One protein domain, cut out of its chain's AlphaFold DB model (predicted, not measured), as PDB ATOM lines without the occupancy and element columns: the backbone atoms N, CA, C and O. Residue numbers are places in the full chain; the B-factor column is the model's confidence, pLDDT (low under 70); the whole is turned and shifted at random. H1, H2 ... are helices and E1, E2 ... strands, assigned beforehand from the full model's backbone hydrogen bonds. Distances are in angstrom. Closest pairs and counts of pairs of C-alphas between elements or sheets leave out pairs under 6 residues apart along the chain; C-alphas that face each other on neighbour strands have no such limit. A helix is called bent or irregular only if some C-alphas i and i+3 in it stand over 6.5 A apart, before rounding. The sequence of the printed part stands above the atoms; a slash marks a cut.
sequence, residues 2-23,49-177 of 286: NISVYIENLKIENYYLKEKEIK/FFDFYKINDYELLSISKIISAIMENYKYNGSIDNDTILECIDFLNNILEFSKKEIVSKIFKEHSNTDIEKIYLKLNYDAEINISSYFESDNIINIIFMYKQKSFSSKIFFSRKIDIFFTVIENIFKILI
ATOM      1  N   ASN A   2     153.368 135.187 140.311       81.62
ATOM      2  CA  ASN A   2     151.976 135.452 140.661       81.62
ATOM      3  C   ASN A   2     151.169 136.029 139.499       81.62
ATOM      4  O   ASN A   2     149.958 135.867 139.521       81.62
ATOM      5  N   ILE A   3     151.803 136.603 138.471       88.00
ATOM      6  CA  ILE A   3     151.118 137.085 137.262       88.00
ATOM      7  C   ILE A   3     151.531 136.263 136.036       88.00
ATOM      8  O   ILE A   3     152.707 135.926 135.882       88.00
ATOM      9  N   SER A   4     150.561 135.970 135.171       92.12
ATOM     10  CA  SER A   4     150.769 135.469 133.806       92.12
ATOM     11  C   SER A   4     150.414 136.543 132.781       92.12
ATOM     12  O   SER A   4     149.495 137.334 133.009       92.12
ATOM     13  N   VAL A   5     151.098 136.528 131.636       92.69
ATOM     14  CA  VAL A   5     150.701 137.291 130.443       92.69
ATOM     15  C   VAL A   5     149.834 136.392 129.567       92.69
ATOM     16  O   VAL A   5     150.252 135.289 129.216       92.69
ATOM     17  N   TYR A   6     148.643 136.858 129.212       94.06
ATOM     18  CA  TYR A   6     147.719 136.184 128.310       94.06
ATOM     19  C   TYR A   6     147.644 136.921 126.980       94.06
ATOM     20  O   TYR A   6     147.543 138.150 126.944       94.06
ATOM     21  N   ILE A   7     147.697 136.153 125.896       91.75
ATOM     22  CA  ILE A   7     147.598 136.639 124.521       91.75
ATOM     23  C   ILE A   7     146.510 135.847 123.808       91.75
ATOM     24  O   ILE A   7     146.570 134.615 123.778       91.75
ATOM     25  N   GLU A   8     145.549 136.554 123.220       93.50
ATOM     26  CA  GLU A   8     144.424 135.976 122.484       93.50
ATOM     27  C   GLU A   8     144.430 136.468 121.030       93.50
ATOM     28  O   GLU A   8     144.579 137.661 120.751       93.50
ATOM     29  N   ASN A   9     144.275 135.513 120.114       91.00
ATOM     30  CA  ASN A   9     144.140 135.675 118.668       91.00
ATOM     31  C   ASN A   9     145.201 136.592 118.036       91.00
ATOM     32  O   ASN A   9     144.883 137.503 117.274       91.00
ATOM     33  N   LEU A  10     146.477 136.317 118.322       89.94
ATOM     34  CA  LEU A  10     147.610 136.964 117.666       89.94
ATOM     35  C   LEU A  10     147.825 136.368 116.266       89.94
ATOM     36  O   LEU A  10     147.987 135.156 116.107       89.94
ATOM     37  N   LYS A  11     147.870 137.233 115.256       89.75
ATOM     38  CA  LYS A  11     148.190 136.923 113.860       89.75
ATOM     39  C   LYS A  11     149.387 137.755 113.438       89.75
ATOM     40  O   LYS A  11     149.349 138.972 113.572       89.75
ATOM     41  N   ILE A  12     150.423 137.109 112.916       85.94
ATOM     42  CA  ILE A  12     151.584 137.777 112.321       85.94
ATOM     43  C   ILE A  12     151.936 137.015 111.053       85.94
ATOM     44  O   ILE A  12     152.440 135.898 111.129       85.94
ATOM     45  N   GLU A  13     151.650 137.596 109.889       82.06
ATOM     46  CA  GLU A  13     151.846 136.927 108.596       82.06
ATOM     47  C   GLU A  13     151.197 135.525 108.562       82.06
ATOM     48  O   GLU A  13     149.976 135.407 108.645       82.06
ATOM     49  N   ASN A  14     152.009 134.466 108.465       81.50
ATOM     50  CA  ASN A  14     151.577 133.065 108.439       81.50
ATOM     51  C   ASN A  14     151.535 132.414 109.835       81.50
ATOM     52  O   ASN A  14     151.161 131.247 109.963       81.50
ATOM     53  N   TYR A  15     151.933 133.137 110.881       84.12
ATOM     54  CA  TYR A  15     151.873 132.685 112.265       84.12
ATOM     55  C   TYR A  15     150.527 133.059 112.886       84.12
ATOM     56  O   TYR A  15     150.104 134.216 112.853       84.12
ATOM     57  N   TYR A  16     149.869 132.072 113.494       88.12
ATOM     58  CA  TYR A  16     148.625 132.272 114.225       88.12
ATOM     59  C   TYR A  16     148.670 131.611 115.596       88.12
ATOM     60  O   TYR A  16     148.977 130.425 115.728       88.12
ATOM     61  N   LEU A  17     148.283 132.381 116.606       88.75
ATOM     62  CA  LEU A  17     148.204 131.966 117.991       88.75
ATOM     63  C   LEU A  17     146.816 132.300 118.533       88.75
ATOM     64  O   LEU A  17     146.492 133.460 118.768       88.75
ATOM     65  N   LYS A  18     145.995 131.265 118.740       91.31
ATOM     66  CA  LYS A  18     144.627 131.426 119.248       91.31
ATOM     67  C   LYS A  18     144.609 131.916 120.696       91.31
ATOM     68  O   LYS A  18     143.939 132.885 121.011       91.31
ATOM     69  N   GLU A  19     145.331 131.237 121.574       93.25
ATOM     70  CA  GLU A  19     145.439 131.613 122.980       93.25
ATOM     71  C   GLU A  19     146.766 131.101 123.532       93.25
ATOM     72  O   GLU A  19     147.199 129.986 123.210       93.25
ATOM     73  N   LYS A  20     147.423 131.914 124.358       92.62
ATOM     74  CA  LYS A  20     148.654 131.534 125.043       92.62
ATOM     75  C   LYS A  20     148.744 132.207 126.401       92.62
ATOM     76  O   LYS A  20     148.732 133.430 126.498       92.62
ATOM     77  N   GLU A  21     148.932 131.388 127.427       93.19
ATOM     78  CA  GLU A  21     149.399 131.833 128.734       93.19
ATOM     79  C   GLU A  21     150.931 131.747 128.787       93.19
ATOM     80  O   GLU A  21     151.523 130.712 128.462       93.19
ATOM     81  N   ILE A  22     151.577 132.827 129.217       91.00
ATOM     82  CA  ILE A  22     153.028 132.917 129.374       91.00
ATOM     83  C   ILE A  22     153.329 133.215 130.838       91.00
ATOM     84  O   ILE A  22     153.058 134.303 131.351       91.00
ATOM     85  N   LYS A  23     153.919 132.222 131.504       88.94
ATOM     86  CA  LYS A  23     154.468 132.349 132.851       88.94
ATOM     87  C   LYS A  23     155.950 132.608 132.725       88.94
ATOM     88  O   LYS A  23     156.696 131.733 132.287       88.94
ATOM     89  N   PHE A  49     154.650 150.029 127.325       75.38
ATOM     90  CA  PHE A  49     153.294 150.457 126.983       75.38
ATOM     91  C   PHE A  49     152.897 151.771 127.676       75.38
ATOM     92  O   PHE A  49     152.069 152.500 127.138       75.38
ATOM     93  N   PHE A  50     153.539 152.144 128.792       74.56
ATOM     94  CA  PHE A  50     153.347 153.470 129.391       74.56
ATOM     95  C   PHE A  50     153.834 154.612 128.490       74.56
ATOM     96  O   PHE A  50     153.301 155.714 128.590       74.56
ATOM     97  N   ASP A  51     154.763 154.356 127.559       70.56
ATOM     98  CA  ASP A  51     155.276 155.373 126.628       70.56
ATOM     99  C   ASP A  51     154.166 155.954 125.723       70.56
ATOM    100  O   ASP A  51     154.323 157.025 125.129       70.56
ATOM    101  N   PHE A  52     153.025 155.267 125.626       66.44
ATOM    102  CA  PHE A  52     151.870 155.654 124.814       66.44
ATOM    103  C   PHE A  52     150.707 156.242 125.597       66.44
ATOM    104  O   PHE A  52     149.772 156.777 124.998       66.44
ATOM    105  N   TYR A  53     150.742 156.141 126.918       66.12
ATOM    106  CA  TYR A  53     149.611 156.488 127.753       66.12
ATOM    107  C   TYR A  53     149.900 157.797 128.487       66.12
ATOM    108  O   TYR A  53     150.619 157.846 129.484       66.12
ATOM    109  N   LYS A  54     149.366 158.902 127.949       64.12
ATOM    110  CA  LYS A  54     149.435 160.220 128.594       64.12
ATOM    111  C   LYS A  54     148.355 160.301 129.662       64.12
ATOM    112  O   LYS A  54     147.191 160.492 129.333       64.12
ATOM    113  N   ILE A  55     148.758 160.178 130.918       62.50
ATOM    114  CA  ILE A  55     147.823 160.179 132.042       62.50
ATOM    115  C   ILE A  55     147.570 161.601 132.531       62.50
ATOM    116  O   ILE A  55     148.503 162.398 132.651       62.50
ATOM    117  N   ASN A  56     146.310 161.911 132.818       57.75
ATOM    118  CA  ASN A  56     145.926 163.098 133.575       57.75
ATOM    119  C   ASN A  56     146.091 162.813 135.080       57.75
ATOM    120  O   ASN A  56     145.623 161.784 135.559       57.75
ATOM    121  N   ASP A  57     146.692 163.739 135.835       53.31
ATOM    122  CA  ASP A  57     146.905 163.658 137.292       53.31
ATOM    123  C   ASP A  57     145.668 163.172 138.092       53.31
ATOM    124  O   ASP A  57     145.818 162.508 139.118       53.31
ATOM    125  N   TYR A  58     144.443 163.439 137.616       55.12
ATOM    126  CA  TYR A  58     143.195 162.982 138.247       55.12
ATOM    127  C   TYR A  58     142.942 161.469 138.177       55.12
ATOM    128  O   TYR A  58     142.410 160.912 139.134       55.12
ATOM    129  N   GLU A  59     143.323 160.795 137.089       56.72
ATOM    130  CA  GLU A  59     143.137 159.341 136.940       56.72
ATOM    131  C   GLU A  59     144.072 158.557 137.874       56.72
ATOM    132  O   GLU A  59     143.821 157.401 138.193       56.72
ATOM    133  N   LEU A  60     145.133 159.203 138.362       57.19
ATOM    134  CA  LEU A  60     146.194 158.580 139.153       57.19
ATOM    135  C   LEU A  60     145.920 158.571 140.646       57.19
ATOM    136  O   LEU A  60     146.251 157.605 141.332       57.19
ATOM    137  N   LEU A  61     145.272 159.621 141.146       54.25
ATOM    138  CA  LEU A  61     144.899 159.730 142.556       54.25
ATOM    139  C   LEU A  61     143.798 158.734 142.952       54.25
ATOM    140  O   LEU A  61     143.670 158.408 144.131       54.25
ATOM    141  N   SER A  62     143.024 158.227 141.986       51.06
ATOM    142  CA  SER A  62     141.954 157.252 142.224       51.06
ATOM    143  C   SER A  62     142.420 155.797 142.316       51.06
ATOM    144  O   SER A  62     141.643 154.969 142.779       51.06
ATOM    145  N   ILE A  63     143.649 155.471 141.893       57.78
ATOM    146  CA  ILE A  63     144.081 154.072 141.693       57.78
ATOM    147  C   ILE A  63     144.679 153.432 142.950       57.78
ATOM    148  O   ILE A  63     144.632 152.217 143.082       57.78
ATOM    149  N   SER A  64     145.245 154.189 143.900       64.38
ATOM    150  CA  SER A  64     145.693 153.560 145.149       64.38
ATOM    151  C   SER A  64     145.873 154.538 146.303       64.38
ATOM    152  O   SER A  64     146.783 155.370 146.310       64.38
ATOM    153  N   LYS A  65     145.070 154.352 147.359       71.00
ATOM    154  CA  LYS A  65     145.239 155.039 148.653       71.00
ATOM    155  C   LYS A  65     146.636 154.825 149.243       71.00
ATOM    156  O   LYS A  65     147.154 155.720 149.905       71.00
ATOM    157  N   ILE A  66     147.254 153.668 148.992       69.88
ATOM    158  CA  ILE A  66     148.601 153.339 149.475       69.88
ATOM    159  C   ILE A  66     149.653 154.190 148.764       69.88
ATOM    160  O   ILE A  66     150.543 154.737 149.411       69.88
ATOM    161  N   ILE A  67     149.534 154.365 147.448       72.12
ATOM    162  CA  ILE A  67     150.491 155.170 146.681       72.12
ATOM    163  C   ILE A  67     150.342 156.659 147.013       72.12
ATOM    164  O   ILE A  67     151.346 157.341 147.226       72.12
ATOM    165  N   SER A  68     149.109 157.146 147.174       74.19
ATOM    166  CA  SER A  68     148.861 158.498 147.690       74.19
ATOM    167  C   SER A  68     149.466 158.681 149.087       74.19
ATOM    168  O   SER A  68     150.170 159.660 149.332       74.19
ATOM    169  N   ALA A  69     149.313 157.697 149.980       76.56
ATOM    170  CA  ALA A  69     149.919 157.744 151.307       76.56
ATOM    171  C   ALA A  69     151.461 157.772 151.263       76.56
ATOM    172  O   ALA A  69     152.073 158.468 152.075       76.56
ATOM    173  N   ILE A  70     152.104 157.096 150.307       82.44
ATOM    174  CA  ILE A  70     153.560 157.196 150.079       82.44
ATOM    175  C   ILE A  70     153.961 158.617 149.665       82.44
ATOM    176  O   ILE A  70     154.991 159.121 150.106       82.44
ATOM    177  N   MET A  71     153.161 159.272 148.823       77.75
ATOM    178  CA  MET A  71     153.432 160.622 148.309       77.75
ATOM    179  C   MET A  71     153.174 161.741 149.332       77.75
ATOM    180  O   MET A  71     153.664 162.865 149.156       77.75
ATOM    181  N   GLU A  72     152.365 161.469 150.356       80.69
ATOM    182  CA  GLU A  72     151.949 162.438 151.378       80.69
ATOM    183  C   GLU A  72     152.758 162.339 152.676       80.69
ATOM    184  O   GLU A  72     152.880 163.333 153.391       80.69
ATOM    185  N   ASN A  73     153.358 161.182 152.971       81.62
ATOM    186  CA  ASN A  73     154.082 160.956 154.220       81.62
ATOM    187  C   ASN A  73     155.602 160.954 154.020       81.62
ATOM    188  O   ASN A  73     156.131 160.231 153.184       81.62
ATOM    189  N   TYR A  74     156.331 161.684 154.874       83.50
ATOM    190  CA  TYR A  74     157.803 161.702 154.852       83.50
ATOM    191  C   TYR A  74     158.427 160.311 155.086       83.50
ATOM    192  O   TYR A  74     159.510 160.003 154.584       83.50
ATOM    193  N   LYS A  75     157.730 159.462 155.850       91.12
ATOM    194  CA  LYS A  75     158.006 158.032 156.013       91.12
ATOM    195  C   LYS A  75     156.696 157.270 155.904       91.12
ATOM    196  O   LYS A  75     155.730 157.640 156.569       91.12
ATOM    197  N   TYR A  76     156.683 156.196 155.133       91.06
ATOM    198  CA  TYR A  76     155.529 155.317 154.999       91.06
ATOM    199  C   TYR A  76     155.939 153.871 155.268       91.06
ATOM    200  O   TYR A  76     157.035 153.445 154.904       91.06
ATOM    201  N   ASN A  77     155.059 153.118 155.918       91.44
ATOM    202  CA  ASN A  77     155.184 151.678 156.086       91.44
ATOM    203  C   ASN A  77     153.783 151.075 156.018       91.44
ATOM    204  O   ASN A  77     152.890 151.522 156.742       91.44
ATOM    205  N   GLY A  78     153.591 150.089 155.156       89.62
ATOM    206  CA  GLY A  78     152.285 149.497 154.916       89.62
ATOM    207  C   GLY A  78     152.372 148.195 154.137       89.62
ATOM    208  O   GLY A  78     153.449 147.754 153.733       89.62
ATOM    209  N   SER A  79     151.210 147.593 153.932       89.25
ATOM    210  CA  SER A  79     151.033 146.397 153.118       89.25
ATOM    211  C   SER A  79     150.117 146.729 151.949       89.25
ATOM    212  O   SER A  79     149.117 147.424 152.130       89.25
ATOM    213  N   ILE A  80     150.495 146.271 150.758       88.56
ATOM    214  CA  ILE A  80     149.667 146.275 149.557       88.56
ATOM    215  C   ILE A  80     149.014 144.901 149.496       88.56
ATOM    216  O   ILE A  80     149.672 143.904 149.178       88.56
ATOM    217  N   ASP A  81     147.737 144.875 149.856       88.56
ATOM    218  CA  ASP A  81     146.917 143.675 149.865       88.56
ATOM    219  C   ASP A  81     146.517 143.229 148.452       88.56
ATOM    220  O   ASP A  81     146.786 143.887 147.441       88.56
ATOM    221  N   ASN A  82     145.878 142.064 148.392       89.62
ATOM    222  CA  ASN A  82     145.467 141.450 147.142       89.62
ATOM    223  C   ASN A  82     144.465 142.313 146.358       89.62
ATOM    224  O   ASN A  82     144.583 142.407 145.140       89.62
ATOM    225  N   ASP A  83     143.522 142.961 147.044       88.25
ATOM    226  CA  ASP A  83     142.502 143.802 146.408       88.25
ATOM    227  C   ASP A  83     143.152 145.009 145.721       88.25
ATOM    228  O   ASP A  83     142.906 145.260 144.541       88.25
ATOM    229  N   THR A  84     144.093 145.677 146.396       86.31
ATOM    230  CA  THR A  84     144.860 146.775 145.791       86.31
ATOM    231  C   THR A  84     145.729 146.286 144.627       86.31
ATOM    232  O   THR A  84     145.894 146.986 143.625       86.31
ATOM    233  N   ILE A  85     146.303 145.080 144.721       88.31
ATOM    234  CA  ILE A  85     147.066 144.479 143.617       88.31
ATOM    235  C   ILE A  85     146.162 144.224 142.406       88.31
ATOM    236  O   ILE A  85     146.584 144.499 141.282       88.31
ATOM    237  N   LEU A  86     144.937 143.736 142.612       89.12
ATOM    238  CA  LEU A  86     143.964 143.532 141.539       89.12
ATOM    239  C   LEU A  86     143.573 144.855 140.877       89.12
ATOM    240  O   LEU A  86     143.632 144.940 139.652       89.12
ATOM    241  N   GLU A  87     143.301 145.906 141.656       86.06
ATOM    242  CA  GLU A  87     143.029 147.252 141.125       86.06
ATOM    243  C   GLU A  87     144.187 147.764 140.251       86.06
ATOM    244  O   GLU A  87     143.975 148.301 139.160       86.06
ATOM    245  N   CYS A  88     145.430 147.537 140.686       86.06
ATOM    246  CA  CYS A  88     146.608 147.880 139.896       86.06
ATOM    247  C   CYS A  88     146.651 147.072 138.581       86.06
ATOM    248  O   CYS A  88     146.921 147.640 137.519       86.06
ATOM    249  N   ILE A  89     146.416 145.754 138.627       88.69
ATOM    250  CA  ILE A  89     146.425 144.887 137.433       88.69
ATOM    251  C   ILE A  89     145.346 145.317 136.435       88.69
ATOM    252  O   ILE A  89     145.630 145.402 135.240       88.69
ATOM    253  N   ASP A  90     144.143 145.628 136.909       88.25
ATOM    254  CA  ASP A  90     143.044 146.095 136.064       88.25
ATOM    255  C   ASP A  90     143.387 147.424 135.391       88.25
ATOM    256  O   ASP A  90     143.183 147.586 134.185       88.25
ATOM    257  N   PHE A  91     144.007 148.347 136.129       85.19
ATOM    258  CA  PHE A  91     144.529 149.581 135.554       85.19
ATOM    259  C   PHE A  91     145.546 149.316 134.434       85.19
ATOM    260  O   PHE A  91     145.435 149.906 133.359       85.19
ATOM    261  N   LEU A  92     146.495 148.395 134.623       86.50
ATOM    262  CA  LEU A  92     147.427 148.040 133.548       86.50
ATOM    263  C   LEU A  92     146.753 147.401 132.347       86.50
ATOM    264  O   LEU A  92     147.147 147.683 131.218       86.50
ATOM    265  N   ASN A  93     145.782 146.525 132.575       90.25
ATOM    266  CA  ASN A  93     145.048 145.880 131.496       90.25
ATOM    267  C   ASN A  93     144.305 146.913 130.647       90.25
ATOM    268  O   ASN A  93     144.316 146.808 129.422       90.25
ATOM    269  N   ASN A  94     143.759 147.956 131.276       86.62
ATOM    270  CA  ASN A  94     143.160 149.081 130.562       86.62
ATOM    271  C   ASN A  94     144.192 149.824 129.699       86.62
ATOM    272  O   ASN A  94     143.905 150.149 128.547       86.62
ATOM    273  N   ILE A  95     145.406 150.051 130.216       85.25
ATOM    274  CA  ILE A  95     146.485 150.692 129.447       85.25
ATOM    275  C   ILE A  95     146.943 149.804 128.289       85.25
ATOM    276  O   ILE A  95     147.088 150.285 127.168       85.25
ATOM    277  N   LEU A  96     147.169 148.514 128.539       87.50
ATOM    278  CA  LEU A  96     147.579 147.553 127.516       87.50
ATOM    279  C   LEU A  96     146.564 147.492 126.377       87.50
ATOM    280  O   LEU A  96     146.964 147.519 125.216       87.50
ATOM    281  N   GLU A  97     145.273 147.456 126.703       87.44
ATOM    282  CA  GLU A  97     144.205 147.460 125.706       87.44
ATOM    283  C   GLU A  97     144.176 148.775 124.918       87.44
ATOM    284  O   GLU A  97     144.111 148.748 123.687       87.44
ATOM    285  N   PHE A  98     144.304 149.917 125.601       86.06
ATOM    286  CA  PHE A  98     144.360 151.230 124.957       86.06
ATOM    287  C   PHE A  98     145.548 151.352 123.992       86.06
ATOM    288  O   PHE A  98     145.381 151.817 122.867       86.06
ATOM    289  N   SER A  99     146.738 150.914 124.409       83.75
ATOM    290  CA  SER A  99     147.989 151.060 123.652       83.75
ATOM    291  C   SER A  99     148.260 149.927 122.660       83.75
ATOM    292  O   SER A  99     149.271 149.951 121.957       83.75
ATOM    293  N   LYS A 100     147.399 148.907 122.594       86.06
ATOM    294  CA  LYS A 100     147.625 147.673 121.825       86.06
ATOM    295  C   LYS A 100     147.975 147.925 120.359       86.06
ATOM    296  O   LYS A 100     148.890 147.294 119.830       86.06
ATOM    297  N   LYS A 101     147.280 148.858 119.702       83.19
ATOM    298  CA  LYS A 101     147.521 149.190 118.286       83.19
ATOM    299  C   LYS A 101     148.906 149.792 118.083       83.19
ATOM    300  O   LYS A 101     149.632 149.378 117.179       83.19
ATOM    301  N   GLU A 102     149.293 150.732 118.936       81.56
ATOM    302  CA  GLU A 102     150.613 151.345 118.904       81.56
ATOM    303  C   GLU A 102     151.708 150.312 119.187       81.56
ATOM    304  O   GLU A 102     152.697 150.277 118.453       81.56
ATOM    305  N   ILE A 103     151.512 149.435 120.179       80.38
ATOM    306  CA  ILE A 103     152.422 148.323 120.499       80.38
ATOM    307  C   ILE A 103     152.641 147.448 119.263       80.38
ATOM    308  O   ILE A 103     153.785 147.237 118.864       80.38
ATOM    309  N   VAL A 104     151.562 146.997 118.615       82.25
ATOM    310  CA  VAL A 104     151.642 146.192 117.388       82.25
ATOM    311  C   VAL A 104     152.415 146.929 116.301       82.25
ATOM    312  O   VAL A 104     153.377 146.392 115.756       82.25
ATOM    313  N   SER A 105     152.045 148.183 116.033       79.25
ATOM    314  CA  SER A 105     152.680 148.985 114.985       79.25
ATOM    315  C   SER A 105     154.166 149.232 115.244       79.25
ATOM    316  O   SER A 105     154.937 149.367 114.298       79.25
ATOM    317  N   LYS A 106     154.585 149.305 116.516       78.00
ATOM    318  CA  LYS A 106     155.980 149.544 116.884       78.00
ATOM    319  C   LYS A 106     156.806 148.276 116.908       78.00
ATOM    320  O   LYS A 106     157.939 148.351 116.457       78.00
ATOM    321  N   ILE A 107     156.290 147.166 117.430       78.88
ATOM    322  CA  ILE A 107     157.048 145.913 117.535       78.88
ATOM    323  C   ILE A 107     157.140 145.225 116.170       78.88
ATOM    324  O   ILE A 107     158.191 144.694 115.831       78.88
ATOM    325  N   PHE A 108     156.078 145.287 115.363       78.38
ATOM    326  CA  PHE A 108     155.938 144.503 114.134       78.38
ATOM    327  C   PHE A 108     155.901 145.380 112.874       78.38
ATOM    328  O   PHE A 108     155.119 145.128 111.962       78.38
ATOM    329  N   LYS A 109     156.738 146.427 112.812       71.06
ATOM    330  CA  LYS A 109     156.747 147.420 111.712       71.06
ATOM    331  C   LYS A 109     156.840 146.819 110.310       71.06
ATOM    332  O   LYS A 109     156.322 147.409 109.367       71.06
ATOM    333  N   GLU A 110     157.510 145.682 110.177       70.12
ATOM    334  CA  GLU A 110     157.737 145.015 108.893       70.12
ATOM    335  C   GLU A 110     156.577 144.090 108.487       70.12
ATOM    336  O   GLU A 110     156.519 143.627 107.352       70.12
ATOM    337  N   HIS A 111     155.604 143.878 109.377       73.62
ATOM    338  CA  HIS A 111     154.521 142.918 109.197       73.62
ATOM    339  C   HIS A 111     153.172 143.636 109.063       73.62
ATOM    340  O   HIS A 111     152.454 143.863 110.043       73.62
ATOM    341  N   SER A 112     152.796 143.964 107.823       67.31
ATOM    342  CA  SER A 112     151.602 144.766 107.504       67.31
ATOM    343  C   SER A 112     150.266 144.126 107.905       67.31
ATOM    344  O   SER A 112     149.275 144.837 108.043       67.31
ATOM    345  N   ASN A 113     150.232 142.803 108.097       78.50
ATOM    346  CA  ASN A 113     149.035 142.035 108.464       78.50
ATOM    347  C   ASN A 113     149.083 141.535 109.919       78.50
ATOM    348  O   ASN A 113     148.607 140.437 110.211       78.50
ATOM    349  N   THR A 114     149.696 142.308 110.818       85.31
ATOM    350  CA  THR A 114     149.729 141.959 112.241       85.31
ATOM    351  C   THR A 114     148.462 142.407 112.951       85.31
ATOM    352  O   THR A 114     148.062 143.564 112.839       85.31
ATOM    353  N   ASP A 115     147.866 141.507 113.725       87.31
ATOM    354  CA  ASP A 115     146.711 141.804 114.564       87.31
ATOM    355  C   ASP A 115     146.773 141.012 115.870       87.31
ATOM    356  O   ASP A 115     147.317 139.906 115.916       87.31
ATOM    357  N   ILE A 116     146.215 141.576 116.933       88.75
ATOM    358  CA  ILE A 116     146.079 140.909 118.223       88.75
ATOM    359  C   ILE A 116     144.783 141.350 118.886       88.75
ATOM    360  O   ILE A 116     144.555 142.539 119.122       88.75
ATOM    361  N   GLU A 117     143.932 140.379 119.206       90.94
ATOM    362  CA  GLU A 117     142.631 140.669 119.801       90.94
ATOM    363  C   GLU A 117     142.773 141.125 121.245       90.94
ATOM    364  O   GLU A 117     142.137 142.104 121.630       90.94
ATOM    365  N   LYS A 118     143.617 140.463 122.042       91.19
ATOM    366  CA  LYS A 118     143.759 140.805 123.459       91.19
ATOM    367  C   LYS A 118     145.147 140.494 123.998       91.19
ATOM    368  O   LYS A 118     145.718 139.442 123.712       91.19
ATOM    369  N   ILE A 119     145.650 141.402 124.831       90.94
ATOM    370  CA  ILE A 119     146.797 141.186 125.716       90.94
ATOM    371  C   ILE A 119     146.353 141.599 127.113       90.94
ATOM    372  O   ILE A 119     145.884 142.720 127.288       90.94
ATOM    373  N   TYR A 120     146.511 140.729 128.104       92.94
ATOM    374  CA  TYR A 120     146.221 141.094 129.488       92.94
ATOM    375  C   TYR A 120     147.093 140.333 130.482       92.94
ATOM    376  O   TYR A 120     147.643 139.267 130.206       92.94
ATOM    377  N   LEU A 121     147.222 140.915 131.660       92.75
ATOM    378  CA  LEU A 121     147.863 140.361 132.833       92.75
ATOM    379  C   LEU A 121     146.794 139.738 133.724       92.75
ATOM    380  O   LEU A 121     145.739 140.330 133.955       92.75
ATOM    381  N   LYS A 122     147.078 138.554 134.257       93.38
ATOM    382  CA  LYS A 122     146.182 137.864 135.189       93.38
ATOM    383  C   LYS A 122     146.934 137.453 136.440       93.38
ATOM    384  O   LYS A 122     147.965 136.782 136.349       93.38
ATOM    385  N   LEU A 123     146.392 137.821 137.599       90.75
ATOM    386  CA  LEU A 123     146.849 137.312 138.885       90.75
ATOM    387  C   LEU A 123     146.384 135.863 139.058       90.75
ATOM    388  O   LEU A 123     145.209 135.546 138.888       90.75
ATOM    389  N   ASN A 124     147.314 134.979 139.392       87.31
ATOM    390  CA  ASN A 124     147.057 133.548 139.537       87.31
ATOM    391  C   ASN A 124     146.919 133.104 140.997       87.31
ATOM    392  O   ASN A 124     146.459 131.995 141.248       87.31
ATOM    393  N   TYR A 125     147.382 133.928 141.939       85.88
ATOM    394  CA  TYR A 125     147.445 133.613 143.364       85.88
ATOM    395  C   TYR A 125     147.354 134.886 144.185       85.88
ATOM    396  O   TYR A 125     147.911 135.907 143.767       85.88
ATOM    397  N   ASP A 126     146.802 134.763 145.388       88.38
ATOM    398  CA  ASP A 126     146.817 135.837 146.370       88.38
ATOM    399  C   ASP A 126     148.246 136.333 146.599       88.38
ATOM    400  O   ASP A 126     149.222 135.568 146.711       88.38
ATOM    401  N   ALA A 127     148.376 137.650 146.595       89.25
ATOM    402  CA  ALA A 127     149.638 138.333 146.748       89.25
ATOM    403  C   ALA A 127     149.515 139.402 147.825       89.25
ATOM    404  O   ALA A 127     148.501 140.081 147.933       89.25
ATOM    405  N   GLU A 128     150.585 139.560 148.592       91.56
ATOM    406  CA  GLU A 128     150.737 140.655 149.535       91.56
ATOM    407  C   GLU A 128     152.175 141.157 149.431       91.56
ATOM    408  O   GLU A 128     153.120 140.354 149.415       91.56
ATOM    409  N   ILE A 129     152.347 142.471 149.311       91.88
ATOM    410  CA  ILE A 129     153.661 143.110 149.223       91.88
ATOM    411  C   ILE A 129     153.760 144.150 150.327       91.88
ATOM    412  O   ILE A 129     153.045 145.147 150.322       91.88
ATOM    413  N   ASN A 130     154.705 143.956 151.242       93.62
ATOM    414  CA  ASN A 130     155.019 144.987 152.220       93.62
ATOM    415  C   ASN A 130     155.852 146.076 151.556       93.62
ATOM    416  O   ASN A 130     156.777 145.780 150.796       93.62
ATOM    417  N   ILE A 131     155.554 147.325 151.872       93.06
ATOM    418  CA  ILE A 131     156.240 148.486 151.332       93.06
ATOM    419  C   ILE A 131     156.648 149.415 152.465       93.06
ATOM    420  O   ILE A 131     155.880 149.719 153.375       93.06
ATOM    421  N   SER A 132     157.878 149.895 152.386       94.25
ATOM    422  CA  SER A 132     158.366 150.973 153.231       94.25
ATOM    423  C   SER A 132     159.024 152.024 152.360       94.25
ATOM    424  O   SER A 132     159.685 151.698 151.373       94.25
ATOM    425  N   SER A 133     158.833 153.292 152.692       93.62
ATOM    426  CA  SER A 133     159.475 154.386 151.981       93.62
ATOM    427  C   SER A 133     159.882 155.508 152.917       93.62
ATOM    428  O   SER A 133     159.323 155.691 154.002       93.62
ATOM    429  N   TYR A 134     160.889 156.261 152.494       95.19
ATOM    430  CA  TYR A 134     161.300 157.486 153.159       95.19
ATOM    431  C   TYR A 134     161.919 158.454 152.156       95.19
ATOM    432  O   TYR A 134     162.638 158.047 151.238       95.19
ATOM    433  N   PHE A 135     161.656 159.742 152.350       92.62
ATOM    434  CA  PHE A 135     162.301 160.794 151.575       92.62
ATOM    435  C   PHE A 135     163.722 161.020 152.097       92.62
ATOM    436  O   PHE A 135     163.937 161.245 153.286       92.62
ATOM    437  N   GLU A 136     164.698 160.932 151.200       93.25
ATOM    438  CA  GLU A 136     166.087 161.320 151.469       93.25
ATOM    439  C   GLU A 136     166.270 162.831 151.268       93.25
ATOM    440  O   GLU A 136     167.017 163.469 152.006       93.25
ATOM    441  N   SER A 137     165.539 163.407 150.308       91.56
ATOM    442  CA  SER A 137     165.418 164.845 150.039       91.56
ATOM    443  C   SER A 137     164.064 165.153 149.380       91.56
ATOM    444  O   SER A 137     163.299 164.237 149.078       91.56
ATOM    445  N   ASP A 138     163.781 166.431 149.098       87.19
ATOM    446  CA  ASP A 138     162.515 166.891 148.489       87.19
ATOM    447  C   ASP A 138     162.176 166.234 147.140       87.19
ATOM    448  O   ASP A 138     161.017 166.211 146.733       87.19
ATOM    449  N   ASN A 139     163.179 165.705 146.441       92.31
ATOM    450  CA  ASN A 139     163.072 165.097 145.114       92.31
ATOM    451  C   ASN A 139     163.668 163.682 145.040       92.31
ATOM    452  O   ASN A 139     163.826 163.135 143.946       92.31
ATOM    453  N   ILE A 140     164.019 163.088 146.187       93.88
ATOM    454  CA  ILE A 140     164.584 161.739 146.265       93.88
ATOM    455  C   ILE A 140     163.827 160.932 147.310       93.88
ATOM    456  O   ILE A 140     163.831 161.264 148.496       93.88
ATOM    457  N   ILE A 141     163.241 159.817 146.881       94.31
ATOM    458  CA  ILE A 141     162.581 158.849 147.759       94.31
ATOM    459  C   ILE A 141     163.237 157.476 147.615       94.31
ATOM    460  O   ILE A 141     163.516 157.008 146.509       94.31
ATOM    461  N   ASN A 142     163.483 156.820 148.745       95.31
ATOM    462  CA  ASN A 142     163.864 155.415 148.791       95.31
ATOM    463  C   ASN A 142     162.617 154.586 149.090       95.31
ATOM    464  O   ASN A 142     161.881 154.899 150.026       95.31
ATOM    465  N   ILE A 143     162.388 153.533 148.310       94.44
ATOM    466  CA  ILE A 143     161.249 152.623 148.447       94.44
ATOM    467  C   ILE A 143     161.772 151.193 148.521       94.44
ATOM    468  O   ILE A 143     162.565 150.765 147.684       94.44
ATOM    469  N   ILE A 144     161.330 150.451 149.525       95.62
ATOM    470  CA  ILE A 144     161.719 149.071 149.783       95.62
ATOM    471  C   ILE A 144     160.455 148.221 149.782       95.62
ATOM    472  O   ILE A 144     159.546 148.445 150.580       95.62
ATOM    473  N   PHE A 145     160.433 147.226 148.908       95.06
ATOM    474  CA  PHE A 145     159.385 146.224 148.807       95.06
ATOM    475  C   PHE A 145     159.873 144.919 149.430       95.06
ATOM    476  O   PHE A 145     160.984 144.477 149.135       95.06
ATOM    477  N   MET A 146     159.043 144.263 150.235       95.69
ATOM    478  CA  MET A 146     159.291 142.902 150.700       95.69
ATOM    479  C   MET A 146     158.208 141.959 150.190       95.69
ATOM    480  O   MET A 146     157.018 142.188 150.394       95.69
ATOM    481  N   TYR A 147     158.634 140.865 149.562       93.75
ATOM    482  CA  TYR A 147     157.749 139.856 148.993       93.75
ATOM    483  C   TYR A 147     158.406 138.475 149.058       93.75
ATOM    484  O   TYR A 147     159.554 138.311 148.645       93.75
ATOM    485  N   LYS A 148     157.696 137.473 149.598       89.38
ATOM    486  CA  LYS A 148     158.193 136.089 149.776       89.38
ATOM    487  C   LYS A 148     159.616 136.023 150.361       89.38
ATOM    488  O   LYS A 148     160.482 135.342 149.820       89.38
ATOM    489  N   GLN A 149     159.852 136.758 151.455       87.44
ATOM    490  CA  GLN A 149     161.146 136.860 152.161       87.44
ATOM    491  C   GLN A 149     162.295 137.495 151.351       87.44
ATOM    492  O   GLN A 149     163.437 137.507 151.807       87.44
ATOM    493  N   LYS A 150     162.017 138.054 150.170       90.31
ATOM    494  CA  LYS A 150     162.972 138.849 149.393       90.31
ATOM    495  C   LYS A 150     162.704 140.331 149.592       90.31
ATOM    496  O   LYS A 150     161.550 140.735 149.712       90.31
ATOM    497  N   SER A 151     163.775 141.119 149.590       93.81
ATOM    498  CA  SER A 151     163.722 142.578 149.650       93.81
ATOM    499  C   SER A 151     164.197 143.173 148.329       93.81
ATOM    500  O   SER A 151     165.208 142.734 147.775       93.81
ATOM    501  N   PHE A 152     163.469 144.169 147.836       94.50
ATOM    502  CA  PHE A 152     163.761 144.891 146.605       94.50
ATOM    503  C   PHE A 152     163.742 146.389 146.891       94.50
ATOM    504  O   PHE A 152     162.724 146.926 147.317       94.50
ATOM    505  N   SER A 153     164.858 147.071 146.658       93.19
ATOM    506  CA  SER A 153     164.988 148.505 146.915       93.19
ATOM    507  C   SER A 153     165.073 149.296 145.616       93.19
ATOM    508  O   SER A 153     165.887 148.970 144.752       93.19
ATOM    509  N   SER A 154     164.303 150.375 145.521       92.56
ATOM    510  CA  SER A 154     164.376 151.364 144.451       92.56
ATOM    511  C   SER A 154     164.634 152.750 145.040       92.56
ATOM    512  O   SER A 154     163.990 153.147 146.011       92.56
ATOM    513  N   LYS A 155     165.571 153.489 144.442       94.12
ATOM    514  CA  LYS A 155     165.818 154.902 144.742       94.12
ATOM    515  C   LYS A 155     165.325 155.726 143.564       94.12
ATOM    516  O   LYS A 155     165.796 155.539 142.444       94.12
ATOM    517  N   ILE A 156     164.383 156.623 143.823       91.62
ATOM    518  CA  ILE A 156     163.681 157.385 142.792       91.62
ATOM    519  C   ILE A 156     164.082 158.844 142.922       91.62
ATOM    520  O   ILE A 156     163.819 159.473 143.945       91.62
ATOM    521  N   PHE A 157     164.689 159.372 141.865       92.44
ATOM    522  CA  PHE A 157     164.804 160.807 141.645       92.44
ATOM    523  C   PHE A 157     163.595 161.252 140.824       92.44
ATOM    524  O   PHE A 157     163.409 160.763 139.709       92.44
ATOM    525  N   PHE A 158     162.761 162.132 141.369       88.00
ATOM    526  CA  PHE A 158     161.507 162.530 140.732       88.00
ATOM    527  C   PHE A 158     161.409 164.044 140.560       88.00
ATOM    528  O   PHE A 158     161.913 164.825 141.366       88.00
ATOM    529  N   SER A 159     160.728 164.452 139.493       85.00
ATOM    530  CA  SER A 159     160.415 165.861 139.216       85.00
ATOM    531  C   SER A 159     158.984 166.204 139.612       85.00
ATOM    532  O   SER A 159     158.678 167.324 140.020       85.00
ATOM    533  N   ARG A 160     158.100 165.213 139.515       82.38
ATOM    534  CA  ARG A 160     156.690 165.286 139.863       82.38
ATOM    535  C   ARG A 160     156.367 164.079 140.728       82.38
ATOM    536  O   ARG A 160     156.869 162.984 140.487       82.38
ATOM    537  N   LYS A 161     155.483 164.244 141.712       78.50
ATOM    538  CA  LYS A 161     155.086 163.132 142.593       78.50
ATOM    539  C   LYS A 161     154.491 161.946 141.817       78.50
ATOM    540  O   LYS A 161     154.597 160.809 142.252       78.50
ATOM    541  N   ILE A 162     153.926 162.213 140.643       78.12
ATOM    542  CA  ILE A 162     153.425 161.209 139.704       78.12
ATOM    543  C   ILE A 162     154.488 160.192 139.255       78.12
ATOM    544  O   ILE A 162     154.178 159.030 139.018       78.12
ATOM    545  N   ASP A 163     155.758 160.600 139.201       81.50
ATOM    546  CA  ASP A 163     156.863 159.731 138.797       81.50
ATOM    547  C   ASP A 163     157.090 158.636 139.869       81.50
ATOM    548  O   ASP A 163     157.465 157.502 139.555       81.50
ATOM    549  N   ILE A 164     156.786 158.947 141.141       85.19
ATOM    550  CA  ILE A 164     156.792 157.991 142.260       85.19
ATOM    551  C   ILE A 164     155.703 156.941 142.045       85.19
ATOM    552  O   ILE A 164     155.976 155.750 142.178       85.19
ATOM    553  N   PHE A 165     154.495 157.371 141.665       83.94
ATOM    554  CA  PHE A 165     153.380 156.468 141.390       83.94
ATOM    555  C   PHE A 165     153.749 155.449 140.313       83.94
ATOM    556  O   PHE A 165     153.674 154.246 140.566       83.94
ATOM    557  N   PHE A 166     154.220 155.914 139.152       81.62
ATOM    558  CA  PHE A 166     154.588 155.027 138.046       81.62
ATOM    559  C   PHE A 166     155.641 154.011 138.463       81.62
ATOM    560  O   PHE A 166     155.485 152.819 138.210       81.62
ATOM    561  N   THR A 167     156.666 154.467 139.178       86.81
ATOM    562  CA  THR A 167     157.745 153.588 139.624       86.81
ATOM    563  C   THR A 167     157.273 152.563 140.661       86.81
ATOM    564  O   THR A 167     157.750 151.427 140.669       86.81
ATOM    565  N   VAL A 168     156.357 152.932 141.562       88.44
ATOM    566  CA  VAL A 168     155.794 151.998 142.549       88.44
ATOM    567  C   VAL A 168     154.980 150.918 141.849       88.44
ATOM    568  O   VAL A 168     155.221 149.734 142.080       88.44
ATOM    569  N   ILE A 169     154.079 151.330 140.959       88.25
ATOM    570  CA  ILE A 169     153.254 150.444 140.141       88.25
ATOM    571  C   ILE A 169     154.137 149.489 139.325       88.25
ATOM    572  O   ILE A 169     154.010 148.271 139.444       88.25
ATOM    573  N   GLU A 170     155.106 150.017 138.577       88.75
ATOM    574  CA  GLU A 170     156.058 149.233 137.788       88.75
ATOM    575  C   GLU A 170     156.787 148.179 138.638       88.75
ATOM    576  O   GLU A 170     156.870 147.010 138.255       88.75
ATOM    577  N   ASN A 171     157.272 148.556 139.823       90.94
ATOM    578  CA  ASN A 171     157.988 147.636 140.706       90.94
ATOM    579  C   ASN A 171     157.088 146.553 141.304       90.94
ATOM    580  O   ASN A 171     157.521 145.401 141.361       90.94
ATOM    581  N   ILE A 172     155.852 146.876 141.702       90.75
ATOM    582  CA  ILE A 172     154.863 145.878 142.149       90.75
ATOM    583  C   ILE A 172     154.718 144.798 141.079       90.75
ATOM    584  O   ILE A 172     154.852 143.606 141.361       90.75
ATOM    585  N   PHE A 173     154.535 145.199 139.826       89.75
ATOM    586  CA  PHE A 173     154.354 144.235 138.752       89.75
ATOM    587  C   PHE A 173     155.607 143.464 138.414       89.75
ATOM    588  O   PHE A 173     155.517 142.252 138.243       89.75
ATOM    589  N   LYS A 174     156.772 144.114 138.366       92.06
ATOM    590  CA  LYS A 174     158.046 143.408 138.199       92.06
ATOM    591  C   LYS A 174     158.223 142.347 139.283       92.06
ATOM    592  O   LYS A 174     158.554 141.204 138.970       92.06
ATOM    593  N   ILE A 175     157.904 142.656 140.539       92.69
ATOM    594  CA  ILE A 175     157.950 141.682 141.636       92.69
ATOM    595  C   ILE A 175     156.985 140.518 141.371       92.69
ATOM    596  O   ILE A 175     157.362 139.357 141.531       92.69
ATOM    597  N   LEU A 176     155.767 140.785 140.910       91.56
ATOM    598  CA  LEU A 176     154.761 139.744 140.685       91.56
ATOM    599  C   LEU A 176     155.032 138.877 139.437       91.56
ATOM    600  O   LEU A 176     154.787 137.661 139.478       91.56
ATOM    601  N   ILE A 177     155.558 139.474 138.361       89.62
ATOM    602  CA  ILE A 177     155.841 138.817 137.073       89.62
ATOM    603  C   ILE A 177     157.237 138.191 137.025       89.62
ATOM    604  O   ILE A 177     157.382 137.098 136.498       89.62
TER     605      ILE A 177
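This is residues 2 to 23 and 49 to 177 of the 286 residues of an uncharacterized protein of Brachyspira hyodysenteriae (strain ATCC 49526 / WA1) (UniProt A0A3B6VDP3). Two twisted antiparallel sheets, towards opposite ends of an elongated domain, make a wide V with helix H5 in its angle. The larger, E3 - E5 - E6 - E7, has H3 and H5 over one face, while the long helix H4 runs over E4 of the smaller, E2 - E1 - E4. The printed part has 151 residues with five named helices and seven named strands, in the order E1 E2 H1 H2 H3 E3 H4 E4 E5 E6 E7 H5, of mixed class. It is only just compact, close to loose, with a radius of gyration of the C-alphas of 17.3 A and spans of 54 by 32 by 23 A.

Begin with E5, residues 129 to 137, E6, 140 to 147, and E7, 150 to 157, a meander, each strand the antiparallel neighbour of the one before; look at N 132 and O 144, 2.9 A, and N 143 and O 154, 2.8 A. E3, residues 75 to 80, is antiparallel to E5, with N 78 and O 131 at 2.9 A. H3, residues 65 to 72, and H5, 161 to 177, are on the same face, two layers with helices on one face of a sheet: H3 over E3 and E5 at a height of 8.7 A, H5 over E6 at 8.4 A. Residues 161 to 168 of H5 touch H3 at a steep tilt of 44 degrees, opposite ways; the closest C-alphas are Ile 67 and Phe 165, 6.2 A. H2, residues 57 to 61, only just touches H5, with 3 pairs of C-alphas within 8 A, Asp 57 and Ile 162 closest at 7.4 A. In the other sheet, E1, residues 3 to 12, and E2, 15 to 22, form a hairpin, with N 7 and O 20 at 3.0 A; E4, 115 to 123, is antiparallel to E1, with N 6 and O 120 at 2.8 A. H4, residues 82 to 107, runs along the strands over E4 at a height of 7.5 A, closest at C-alphas Asn 93 and Tyr 120, 5.3 A. H4 and H5 are close but not clearly touching, about perpendicular at 86 degrees, with C-alphas Cys 88 and Ile 169 closest at 7.1 A. H1, residues 49 to 52, touches H4, closest at C-alphas Phe 52 and Ser 99, 6.1 A. Each O i to N i+4 pair is within hydrogen-bond range in H3 and H5, 20 of 22 in H4 and 0 of 1 in H2, where 1 of 2 O i to N i+3 pairs is; H1 is too short for an i+4 pair.

Find C-alpha 3 at (151.118, 137.085, 137.262), where E1 begins its 25.0 A; it bends by 70 degrees at residue 9, and E2 by 81 degrees at residue 18. H4 spans 32.1 A from C-alpha 82 at (145.467, 141.450, 147.142); it is irregular, C-alphas 98 and 101 being 7.7 A apart, with a kink of 61 degrees near residue 101. E4 and E5 each span 24.7 A, E7 23.4 A and E6 23.1 A. H5 runs 24.9 A to C-alpha 177 at (155.841, 138.817, 137.073).

The C-alphas of Asn 14 and Tyr 74, the two farthest apart, are 54.9 A apart. Residues 24 to 48 are not printed; C-alphas 23 and 49 stand 19.1 A apart across this cut. Of the links that are printed whole, H4 to E4 is short, the others tight. Mean pLDDT of the printed part is 84.7; residues 52 to 64, 66 and 112 are under 70.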